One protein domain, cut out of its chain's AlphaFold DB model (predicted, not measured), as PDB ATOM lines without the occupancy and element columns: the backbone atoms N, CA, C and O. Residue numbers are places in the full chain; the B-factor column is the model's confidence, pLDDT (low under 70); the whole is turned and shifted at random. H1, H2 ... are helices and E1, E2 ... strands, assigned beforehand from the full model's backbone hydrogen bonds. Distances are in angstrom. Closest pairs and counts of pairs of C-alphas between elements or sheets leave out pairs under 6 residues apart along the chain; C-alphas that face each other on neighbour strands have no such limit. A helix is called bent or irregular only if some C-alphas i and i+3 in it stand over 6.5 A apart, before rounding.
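AT A GLANCE: This is residues 110 to 179 of the 179 residues of an uncharacterized protein of Streblomastix strix (UniProt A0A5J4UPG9). Two antiparallel strand hairpins, the longer E1 and E2 and the shorter E3 and E4, stand in a loose row with the helix H1, which is on the far side of the first hairpin from the second. Beyond E4, residues 168 to 179, with the helix H2, stick out from this body as a free arm. The printed part has 70 residues with four named strands and two named helices, in the order E1, E2, H1, E3, E4, H2, and its class is mixed, helices and strands. The whole is loose, with a radius of gyration of the C-alphas of 15.2 A, and spans 47 by 32 by 22 A, the arm making much of the length.

HOW THE PARTS SIT: E1, residues 113 to 119, and E2, residues 122 to 127, form a hairpin over a tight link. They are antiparallel, at 162 degrees between their directions, and N 114 and O 126 are within hydrogen-bond range at 2.8 A, as are N 124 and O 117 at 2.8 A. A short link of 6 residues leads to H1, residues 134 to 143, which is apart from E1. A long link of 11 residues then runs to E3, residues 155 to 158. E3 and E4, residues 161 to 163, form the second hairpin over a tight link; they are antiparallel at 168 degrees, with N 155 and O 163 within hydrogen-bond range at 2.9 A. The closest C-alphas of E1 and E3 are those of Val 116 and Ser 156, 7.3 A apart. E2 is apart from both E3 and E4. H2, residues 168 to 175, follows E4 over a tight link and is apart from E1, E2, H1 and E3. In H1 every O i to N i+4 pair is within hydrogen-bond range; in H2 1 of 4 is, and 2 of 5 of its O i to N i+3 pairs are.

IN THESE COORDINATES: E1 begins at C-alpha 113, at (226.830, 207.067, 172.896), and measures 17.5 A from first to last C-alpha. E2 measures 15.7 A and H1 15.0 A. E3 has a length of 9.2 A and E4 of 6.9 A. H2 measures 12.1 A and ends at C-alpha 175, at (208.604, 176.487, 179.423). It is neither bent nor irregular, but only just: C-alphas 168 and 171 are 6.2 A apart.

THE WHOLE: The two C-alphas farthest apart are those of Thr 120 and Glu 179, at 48.0 A. Without residues 168 to 179, which stand free, the body of 58 residues spans 32 by 27 by 22 A. The printed part has no cut, and it ends at residue 179, the chain's last. The link from H1 to E3 is long. The mean pLDDT of the printed part is 73.2; residues 134 to 135 and 164 to 179 are under 70, and the mean for H2 is 37.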
ATOM      1  N   ARG A 110     231.220 210.863 170.466       85.38
ATOM      2  CA  ARG A 110     229.806 211.258 170.594       85.38
ATOM      3  C   ARG A 110     228.865 210.565 169.605       85.38
ATOM      4  O   ARG A 110     227.658 210.675 169.758       85.38
ATOM      5  N   LYS A 111     229.383 209.874 168.584       86.44
ATOM      6  CA  LYS A 111     228.557 209.046 167.686       86.44
ATOM      7  C   LYS A 111     228.268 207.663 168.266       86.44
ATOM      8  O   LYS A 111     227.395 206.968 167.758       86.44
ATOM      9  N   ARG A 112     229.015 207.250 169.293       84.12
ATOM     10  CA  ARG A 112     228.904 205.923 169.909       84.12
ATOM     11  C   ARG A 112     228.047 205.893 171.157       84.12
ATOM     12  O   ARG A 112     227.717 204.802 171.603       84.12
ATOM     13  N   PHE A 113     227.699 207.037 171.730       86.88
ATOM     14  CA  PHE A 113     226.830 207.067 172.896       86.88
ATOM     15  C   PHE A 113     225.868 208.249 172.859       86.88
ATOM     16  O   PHE A 113     226.152 209.287 172.264       86.88
ATOM     17  N   HIS A 114     224.749 208.090 173.553       87.00
ATOM     18  CA  HIS A 114     223.751 209.124 173.761       87.00
ATOM     19  C   HIS A 114     223.373 209.167 175.245       87.00
ATOM     20  O   HIS A 114     223.035 208.142 175.832       87.00
ATOM     21  N   PHE A 115     223.404 210.351 175.860       87.12
ATOM     22  CA  PHE A 115     222.910 210.548 177.227       87.12
ATOM     23  C   PHE A 115     221.384 210.520 177.249       87.12
ATOM     24  O   PHE A 115     220.755 211.344 176.593       87.12
ATOM     25  N   VAL A 116     220.790 209.586 177.987       87.31
ATOM     26  CA  VAL A 116     219.328 209.448 178.074       87.31
ATOM     27  C   VAL A 116     218.795 210.178 179.299       87.31
ATOM     28  O   VAL A 116     217.921 211.034 179.187       87.31
ATOM     29  N   LEU A 117     219.342 209.859 180.472       87.06
ATOM     30  CA  LEU A 117     218.933 210.445 181.744       87.06
ATOM     31  C   LEU A 117     220.139 210.582 182.672       87.06
ATOM     32  O   LEU A 117     221.099 209.826 182.580       87.06
ATOM     33  N   ALA A 118     220.077 211.560 183.564       86.94
ATOM     34  CA  ALA A 118     221.050 211.808 184.612       86.94
ATOM     35  C   ALA A 118     220.288 212.061 185.918       86.94
ATOM     36  O   ALA A 118     219.351 212.862 185.923       86.94
ATOM     37  N   ASP A 119     220.681 211.406 187.010       87.88
ATOM     38  CA  ASP A 119     220.152 211.680 188.346       87.88
ATOM     39  C   ASP A 119     221.269 211.637 189.389       87.88
ATOM     40  O   ASP A 119     221.823 210.577 189.658       87.88
ATOM     41  N   THR A 120     221.546 212.798 189.988       87.12
ATOM     42  CA  THR A 120     222.429 213.042 191.144       87.12
ATOM     43  C   THR A 120     223.856 212.483 191.030       87.12
ATOM     44  O   THR A 120     224.799 213.258 190.897       87.12
ATOM     45  N   ASP A 121     224.025 211.168 191.104       86.88
ATOM     46  CA  ASP A 121     225.283 210.419 191.059       86.88
ATOM     47  C   ASP A 121     225.290 209.286 190.011       86.88
ATOM     48  O   ASP A 121     226.270 208.554 189.893       86.88
ATOM     49  N   SER A 122     224.234 209.181 189.205       87.62
ATOM     50  CA  SER A 122     224.031 208.157 188.179       87.62
ATOM     51  C   SER A 122     223.631 208.782 186.841       87.62
ATOM     52  O   SER A 122     223.171 209.925 186.772       87.62
ATOM     53  N   PHE A 123     223.824 208.052 185.749       88.38
ATOM     54  CA  PHE A 123     223.267 208.397 184.445       88.38
ATOM     55  C   PHE A 123     223.029 207.140 183.616       88.38
ATOM     56  O   PHE A 123     223.751 206.153 183.732       88.38
ATOM     57  N   CYS A 124     222.050 207.219 182.727       88.38
ATOM     58  CA  CYS A 124     221.756 206.215 181.721       88.38
ATOM     59  C   CYS A 124     222.295 206.699 180.374       88.38
ATOM     60  O   CYS A 124     221.986 207.808 179.922       88.38
ATOM     61  N   ILE A 125     223.091 205.855 179.722       88.12
ATOM     62  CA  ILE A 125     223.620 206.096 178.380       88.12
ATOM     63  C   ILE A 125     223.187 204.969 177.450       88.12
ATOM     64  O   ILE A 125     223.319 203.798 177.787       88.12
ATOM     65  N   ALA A 126     222.718 205.325 176.260       87.50
ATOM     66  CA  ALA A 126     222.592 204.378 175.164       87.50
ATOM     67  C   ALA A 126     223.942 204.298 174.452       87.50
ATOM     68  O   ALA A 126     224.533 205.334 174.145       87.50
ATOM     69  N   ILE A 127     224.442 203.091 174.198       86.12
ATOM     70  CA  ILE A 127     225.711 202.866 173.499       86.12
ATOM     71  C   ILE A 127     225.394 202.196 172.165       86.12
ATOM     72  O   ILE A 127     224.774 201.139 172.128       86.12
ATOM     73  N   ALA A 128     225.832 202.801 171.066       84.00
ATOM     74  CA  ALA A 128     225.691 202.221 169.741       84.00
ATOM     75  C   ALA A 128     226.724 201.103 169.544       84.00
ATOM     76  O   ALA A 128     227.926 201.307 169.740       84.00
ATOM     77  N   GLY A 129     226.262 199.936 169.104       78.75
ATOM     78  CA  GLY A 129     227.128 198.806 168.795       78.75
ATOM     79  C   GLY A 129     226.501 197.463 169.137       78.75
ATOM     80  O   GLY A 129     225.358 197.377 169.564       78.75
ATOM     81  N   ASP A 130     227.286 196.415 168.927       75.94
ATOM     82  CA  ASP A 130     226.931 195.036 169.262       75.94
ATOM     83  C   ASP A 130     227.566 194.685 170.610       75.94
ATOM     84  O   ASP A 130     228.790 194.785 170.752       75.94
ATOM     85  N   GLN A 131     226.736 194.291 171.582       72.00
ATOM     86  CA  GLN A 131     227.126 193.981 172.962       72.00
ATOM     87  C   GLN A 131     228.230 192.923 173.053       72.00
ATOM     88  O   GLN A 131     229.059 192.981 173.961       72.00
ATOM     89  N   ASN A 132     228.296 192.011 172.082       71.19
ATOM     90  CA  ASN A 132     229.284 190.937 172.055       71.19
ATOM     91  C   ASN A 132     230.669 191.404 171.594       71.19
ATOM     92  O   ASN A 132     231.636 190.640 171.620       71.19
ATOM     93  N   LYS A 133     230.810 192.664 171.163       74.56
ATOM     94  CA  LYS A 133     232.091 193.182 170.691       74.56
ATOM     95  C   LYS A 133     232.951 193.689 171.840       74.56
ATOM     96  O   LYS A 133     232.560 194.536 172.639       74.56
ATOM     97  N   TYR A 134     234.204 193.239 171.826       66.69
ATOM     98  CA  TYR A 134     235.228 193.540 172.829       66.69
ATOM     99  C   TYR A 134     235.371 195.037 173.166       66.69
ATOM    100  O   TYR A 134     235.611 195.397 174.317       66.69
ATOM    101  N   TYR A 135     235.179 195.932 172.190       69.62
ATOM    102  CA  TYR A 135     235.322 197.372 172.420       69.62
ATOM    103  C   TYR A 135     234.269 197.953 173.376       69.62
ATOM    104  O   TYR A 135     234.547 198.971 174.004       69.62
ATOM    105  N   ILE A 136     233.085 197.339 173.511       71.31
ATOM    106  CA  ILE A 136     232.056 197.806 174.456       71.31
ATOM    107  C   ILE A 136     232.489 197.510 175.893       71.31
ATOM    108  O   ILE A 136     232.333 198.361 176.766       71.31
ATOM    109  N   TYR A 137     233.115 196.357 176.138       72.31
ATOM    110  CA  TYR A 137     233.688 196.029 177.447       72.31
ATOM    111  C   TYR A 137     234.816 196.985 177.839       72.31
ATOM    112  O   TYR A 137     234.900 197.414 178.990       72.31
ATOM    113  N   ASP A 138     235.673 197.345 176.884       74.75
ATOM    114  CA  ASP A 138     236.747 198.313 177.118       74.75
ATOM    115  C   ASP A 138     236.193 199.728 177.360       74.75
ATOM    116  O   ASP A 138     236.649 200.437 178.258       74.75
ATOM    117  N   TYR A 139     235.141 200.115 176.632       75.19
ATOM    118  CA  TYR A 139     234.430 201.373 176.857       75.19
ATOM    119  C   TYR A 139     233.835 201.440 178.268       75.19
ATOM    120  O   TYR A 139     234.089 202.396 178.995       75.19
ATOM    121  N   LYS A 140     233.133 200.384 178.697       76.19
ATOM    122  CA  LYS A 140     232.562 200.248 180.046       76.19
ATOM    123  C   LYS A 140     233.617 200.406 181.144       76.19
ATOM    124  O   LYS A 140     233.419 201.180 182.076       76.19
ATOM    125  N   LYS A 141     234.777 199.751 181.004       79.31
ATOM    126  CA  LYS A 141     235.896 199.891 181.957       79.31
ATOM    127  C   LYS A 141     236.436 201.319 182.032       79.31
ATOM    128  O   LYS A 141     236.791 201.776 183.116       79.31
ATOM    129  N   LYS A 142     236.489 202.028 180.901       81.62
ATOM    130  CA  LYS A 142     236.990 203.410 180.829       81.62
ATOM    131  C   LYS A 142     236.076 204.422 181.509       81.62
ATOM    132  O   LYS A 142     236.573 205.470 181.907       81.62
ATOM    133  N   LEU A 143     234.784 204.130 181.669       80.19
ATOM    134  CA  LEU A 143     233.851 205.062 182.306       80.19
ATOM    135  C   LEU A 143     234.230 205.345 183.767       80.19
ATOM    136  O   LEU A 143     234.033 206.463 184.229       80.19
ATOM    137  N   GLY A 144     234.807 204.383 184.492       79.50
ATOM    138  CA  GLY A 144     235.154 204.580 185.907       79.50
ATOM    139  C   GLY A 144     233.937 204.704 186.837       79.50
ATOM    140  O   GLY A 144     234.089 205.115 187.983       79.50
ATOM    141  N   PHE A 145     232.747 204.336 186.350       81.94
ATOM    142  CA  PHE A 145     231.508 204.215 187.120       81.94
ATOM    143  C   PHE A 145     231.199 202.743 187.407       81.94
ATOM    144  O   PHE A 145     231.583 201.855 186.643       81.94
ATOM    145  N   GLY A 146     230.489 202.489 188.509       81.94
ATOM    146  CA  GLY A 146     229.864 201.189 188.742       81.94
ATOM    147  C   GLY A 146     228.713 200.987 187.759       81.94
ATOM    148  O   GLY A 146     227.940 201.910 187.519       81.94
ATOM    149  N   ILE A 147     228.617 199.794 187.180       84.44
ATOM    150  CA  ILE A 147     227.494 199.421 186.319       84.44
ATOM    151  C   ILE A 147     226.435 198.803 187.219       84.44
ATOM    152  O   ILE A 147     226.686 197.764 187.828       84.44
ATOM    153  N   GLU A 148     225.287 199.466 187.332       82.56
ATOM    154  CA  GLU A 148     224.174 198.968 188.142       82.56
ATOM    155  C   GLU A 148     223.281 198.033 187.330       82.56
ATOM    156  O   GLU A 148     223.060 196.905 187.755       82.56
ATOM    157  N   ASN A 149     222.850 198.471 186.142       83.94
ATOM    158  CA  ASN A 149     221.991 197.710 185.236       83.94
ATOM    159  C   ASN A 149     222.447 197.869 183.778       83.94
ATOM    160  O   ASN A 149     223.044 198.879 183.400       83.94
ATOM    161  N   GLU A 150     222.118 196.874 182.956       84.50
ATOM    162  CA  GLU A 150     222.288 196.888 181.502       84.50
ATOM    163  C   GLU A 150     221.040 196.287 180.843       84.50
ATOM    164  O   GLU A 150     220.451 195.346 181.378       84.50
ATOM    165  N   GLY A 151     220.658 196.816 179.680       83.25
ATOM    166  CA  GLY A 151     219.492 196.374 178.922       83.25
ATOM    167  C   GLY A 151     219.561 196.825 177.463       83.25
ATOM    168  O   GLY A 151     220.433 197.614 177.089       83.25
ATOM    169  N   TYR A 152     218.651 196.300 176.642       80.69
ATOM    170  CA  TYR A 152     218.577 196.601 175.206       80.69
ATOM    171  C   TYR A 152     217.680 197.799 174.897       80.69
ATOM    172  O   TYR A 152     217.910 198.502 173.914       80.69
ATOM    173  N   GLU A 153     216.687 198.043 175.749       83.25
ATOM    174  CA  GLU A 153     215.691 199.087 175.571       83.25
ATOM    175  C   GLU A 153     215.481 199.865 176.869       83.25
ATOM    176  O   GLU A 153     215.502 199.312 177.968       83.25
ATOM    177  N   LEU A 154     215.314 201.177 176.723       85.00
ATOM    178  CA  LEU A 154     215.083 202.110 177.813       85.00
ATOM    179  C   LEU A 154     214.118 203.183 177.324       85.00
ATOM    180  O   LEU A 154     214.451 203.959 176.425       85.00
ATOM    181  N   THR A 155     212.956 203.280 177.963       85.19
ATOM    182  CA  THR A 155     211.996 204.352 177.696       85.19
ATOM    183  C   THR A 155     212.008 205.357 178.841       85.19
ATOM    184  O   THR A 155     211.631 205.049 179.972       85.19
ATOM    185  N   SER A 156     212.412 206.593 178.542       85.56
ATOM    186  CA  SER A 156     212.357 207.716 179.482       85.56
ATOM    187  C   SER A 156     211.115 208.560 179.224       85.56
ATOM    188  O   SER A 156     210.985 209.178 178.169       85.56
ATOM    189  N   LEU A 157     210.196 208.586 180.192       87.81
ATOM    190  CA  LEU A 157     208.958 209.374 180.114       87.81
ATOM    191  C   LEU A 157     209.104 210.752 180.774       87.81
ATOM    192  O   LEU A 157     208.296 211.648 180.539       87.81
ATOM    193  N   GLY A 158     210.128 210.927 181.610       85.62
ATOM    194  CA  GLY A 158     210.413 212.176 182.301       85.62
ATOM    195  C   GLY A 158     211.446 212.004 183.415       85.62
ATOM    196  O   GLY A 158     211.941 210.896 183.647       85.62
ATOM    197  N   PRO A 159     211.780 213.087 184.141       85.12
ATOM    198  CA  PRO A 159     212.697 213.012 185.273       85.12
ATOM    199  C   PRO A 159     212.224 211.969 186.291       85.12
ATOM    200  O   PRO A 159     211.105 212.058 186.792       85.12
ATOM    201  N   LYS A 160     213.092 210.998 186.606       84.38
ATOM    202  CA  LYS A 160     212.832 209.876 187.531       84.38
ATOM    203  C   LYS A 160     211.738 208.891 187.091       84.38
ATOM    204  O   LYS A 160     211.293 208.092 187.909       84.38
ATOM    205  N   ILE A 161     211.314 208.926 185.826       84.62
ATOM    206  CA  ILE A 161     210.322 207.996 185.272       84.62
ATOM    207  C   ILE A 161     210.955 207.263 184.089       84.62
ATOM    208  O   ILE A 161     210.926 207.742 182.953       84.62
ATOM    209  N   LEU A 162     211.528 206.098 184.386       80.81
ATOM    210  CA  LEU A 162     212.124 205.179 183.420       80.81
ATOM    211  C   LEU A 162     211.321 203.876 183.387       80.81
ATOM    212  O   LEU A 162     210.832 203.420 184.423       80.81
ATOM    213  N   ARG A 163     211.182 203.296 182.196       78.31
ATOM    214  CA  ARG A 163     210.755 201.912 182.003       78.31
ATOM    215  C   ARG A 163     211.870 201.160 181.297       78.31
ATOM    216  O   ARG A 163     212.241 201.525 180.179       78.31
ATOM    217  N   ASP A 164     212.331 200.113 181.959       68.62
ATOM    218  CA  ASP A 164     213.292 199.165 181.423       68.62
ATOM    219  C   ASP A 164     212.476 197.926 181.054       68.62
ATOM    220  O   ASP A 164     211.968 197.232 181.938       68.62
ATOM    221  N   GLU A 165     212.273 197.676 179.761       57.03
ATOM    222  CA  GLU A 165     211.681 196.416 179.314       57.03
ATOM    223  C   GLU A 165     212.765 195.336 179.394       57.03
ATOM    224  O   GLU A 165     213.506 195.069 178.448       57.03
ATOM    225  N   TYR A 166     212.900 194.724 180.571       49.88
ATOM    226  CA  TYR A 166     213.478 193.390 180.643       49.88
ATOM    227  C   TYR A 166     212.481 192.453 179.963       49.88
ATOM    228  O   TYR A 166     211.366 192.282 180.447       49.88
ATOM    229  N   MET A 167     212.864 191.858 178.835       37.66
ATOM    230  CA  MET A 167     212.115 190.743 178.262       37.66
ATOM    231  C   MET A 167     212.152 189.569 179.254       37.66
ATOM    232  O   MET A 167     213.031 188.715 179.177       37.66
ATOM    233  N   GLU A 168     211.182 189.512 180.171       37.47
ATOM    234  CA  GLU A 168     210.788 188.294 180.899       37.47
ATOM    235  C   GLU A 168     210.301 187.191 179.928       37.47
ATOM    236  O   GLU A 168     210.237 186.020 180.288       37.47
ATOM    237  N   GLY A 169     210.061 187.520 178.653       34.12
ATOM    238  CA  GLY A 169     209.522 186.614 177.633       34.12
ATOM    239  C   GLY A 169     210.463 185.545 177.062       34.12
ATOM    240  O   GLY A 169     210.112 184.936 176.058       34.12
ATOM    241  N   LEU A 170     211.649 185.301 177.633       32.56
ATOM    242  CA  LEU A 170     212.455 184.116 177.279       32.56
ATOM    243  C   LEU A 170     212.290 182.962 178.272       32.56
ATOM    244  O   LEU A 170     212.644 181.842 177.922       32.56
ATOM    245  N   GLN A 171     211.732 183.201 179.464       34.22
ATOM    246  CA  GLN A 171     211.429 182.113 180.394       34.22
ATOM    247  C   GLN A 171     210.123 181.405 179.987       34.22
ATOM    248  O   GLN A 171     210.102 180.184 179.920       34.22
ATOM    249  N   GLU A 172     209.095 182.157 179.569       35.53
ATOM    250  CA  GLU A 172     207.818 181.579 179.103       35.53
ATOM    251  C   GLU A 172     207.954 180.782 177.789       35.53
ATOM    252  O   GLU A 172     207.285 179.771 177.617       35.53
ATOM    253  N   ILE A 173     208.865 181.167 176.884       37.72
ATOM    254  CA  ILE A 173     209.084 180.428 175.621       37.72
ATOM    255  C   ILE A 173     209.890 179.137 175.845       37.72
ATOM    256  O   ILE A 173     209.757 178.193 175.072       37.72
ATOM    257  N   ILE A 174     210.729 179.071 176.884       40.41
ATOM    258  CA  ILE A 174     211.458 177.838 177.220       40.41
ATOM    259  C   ILE A 174     210.519 176.843 177.916       40.41
ATOM    260  O   ILE A 174     210.579 175.656 177.605       40.41
ATOM    261  N   ASP A 175     209.597 177.330 178.750       41.03
ATOM    262  CA  ASP A 175     208.604 176.487 179.423       41.03
ATOM    263  C   ASP A 175     207.518 175.949 178.454       41.03
ATOM    264  O   ASP A 175     206.983 174.872 178.692       41.03
ATOM    265  N   GLU A 176     207.239 176.618 177.323       45.03
ATOM    266  CA  GLU A 176     206.341 176.103 176.260       45.03
ATOM    267  C   GLU A 176     207.014 175.135 175.264       45.03
ATOM    268  O   GLU A 176     206.327 174.494 174.470       45.03
ATOM    269  N   ILE A 177     208.348 175.023 175.266       46.06
ATOM    270  CA  ILE A 177     209.091 174.095 174.386       46.06
ATOM    271  C   ILE A 177     209.428 172.774 175.111       46.06
ATOM    272  O   ILE A 177     209.827 171.804 174.463       46.06
ATOM    273  N   GLU A 178     209.230 172.705 176.433       45.00
ATOM    274  CA  GLU A 178     209.429 171.496 177.252       45.00
ATOM    275  C   GLU A 178     208.126 170.772 177.685       45.00
ATOM    276  O   GLU A 178     208.198 169.849 178.500       45.00
ATOM    277  N   GLU A 179     206.964 171.086 177.090       42.72
ATOM    278  CA  GLU A 179     205.744 170.234 177.110       42.72
ATOM    279  C   GLU A 179     205.459 169.574 175.748       42.72
ATOM    280  O   GLU A 179     204.995 168.406 175.753       42.72
TER     281      GLU A 179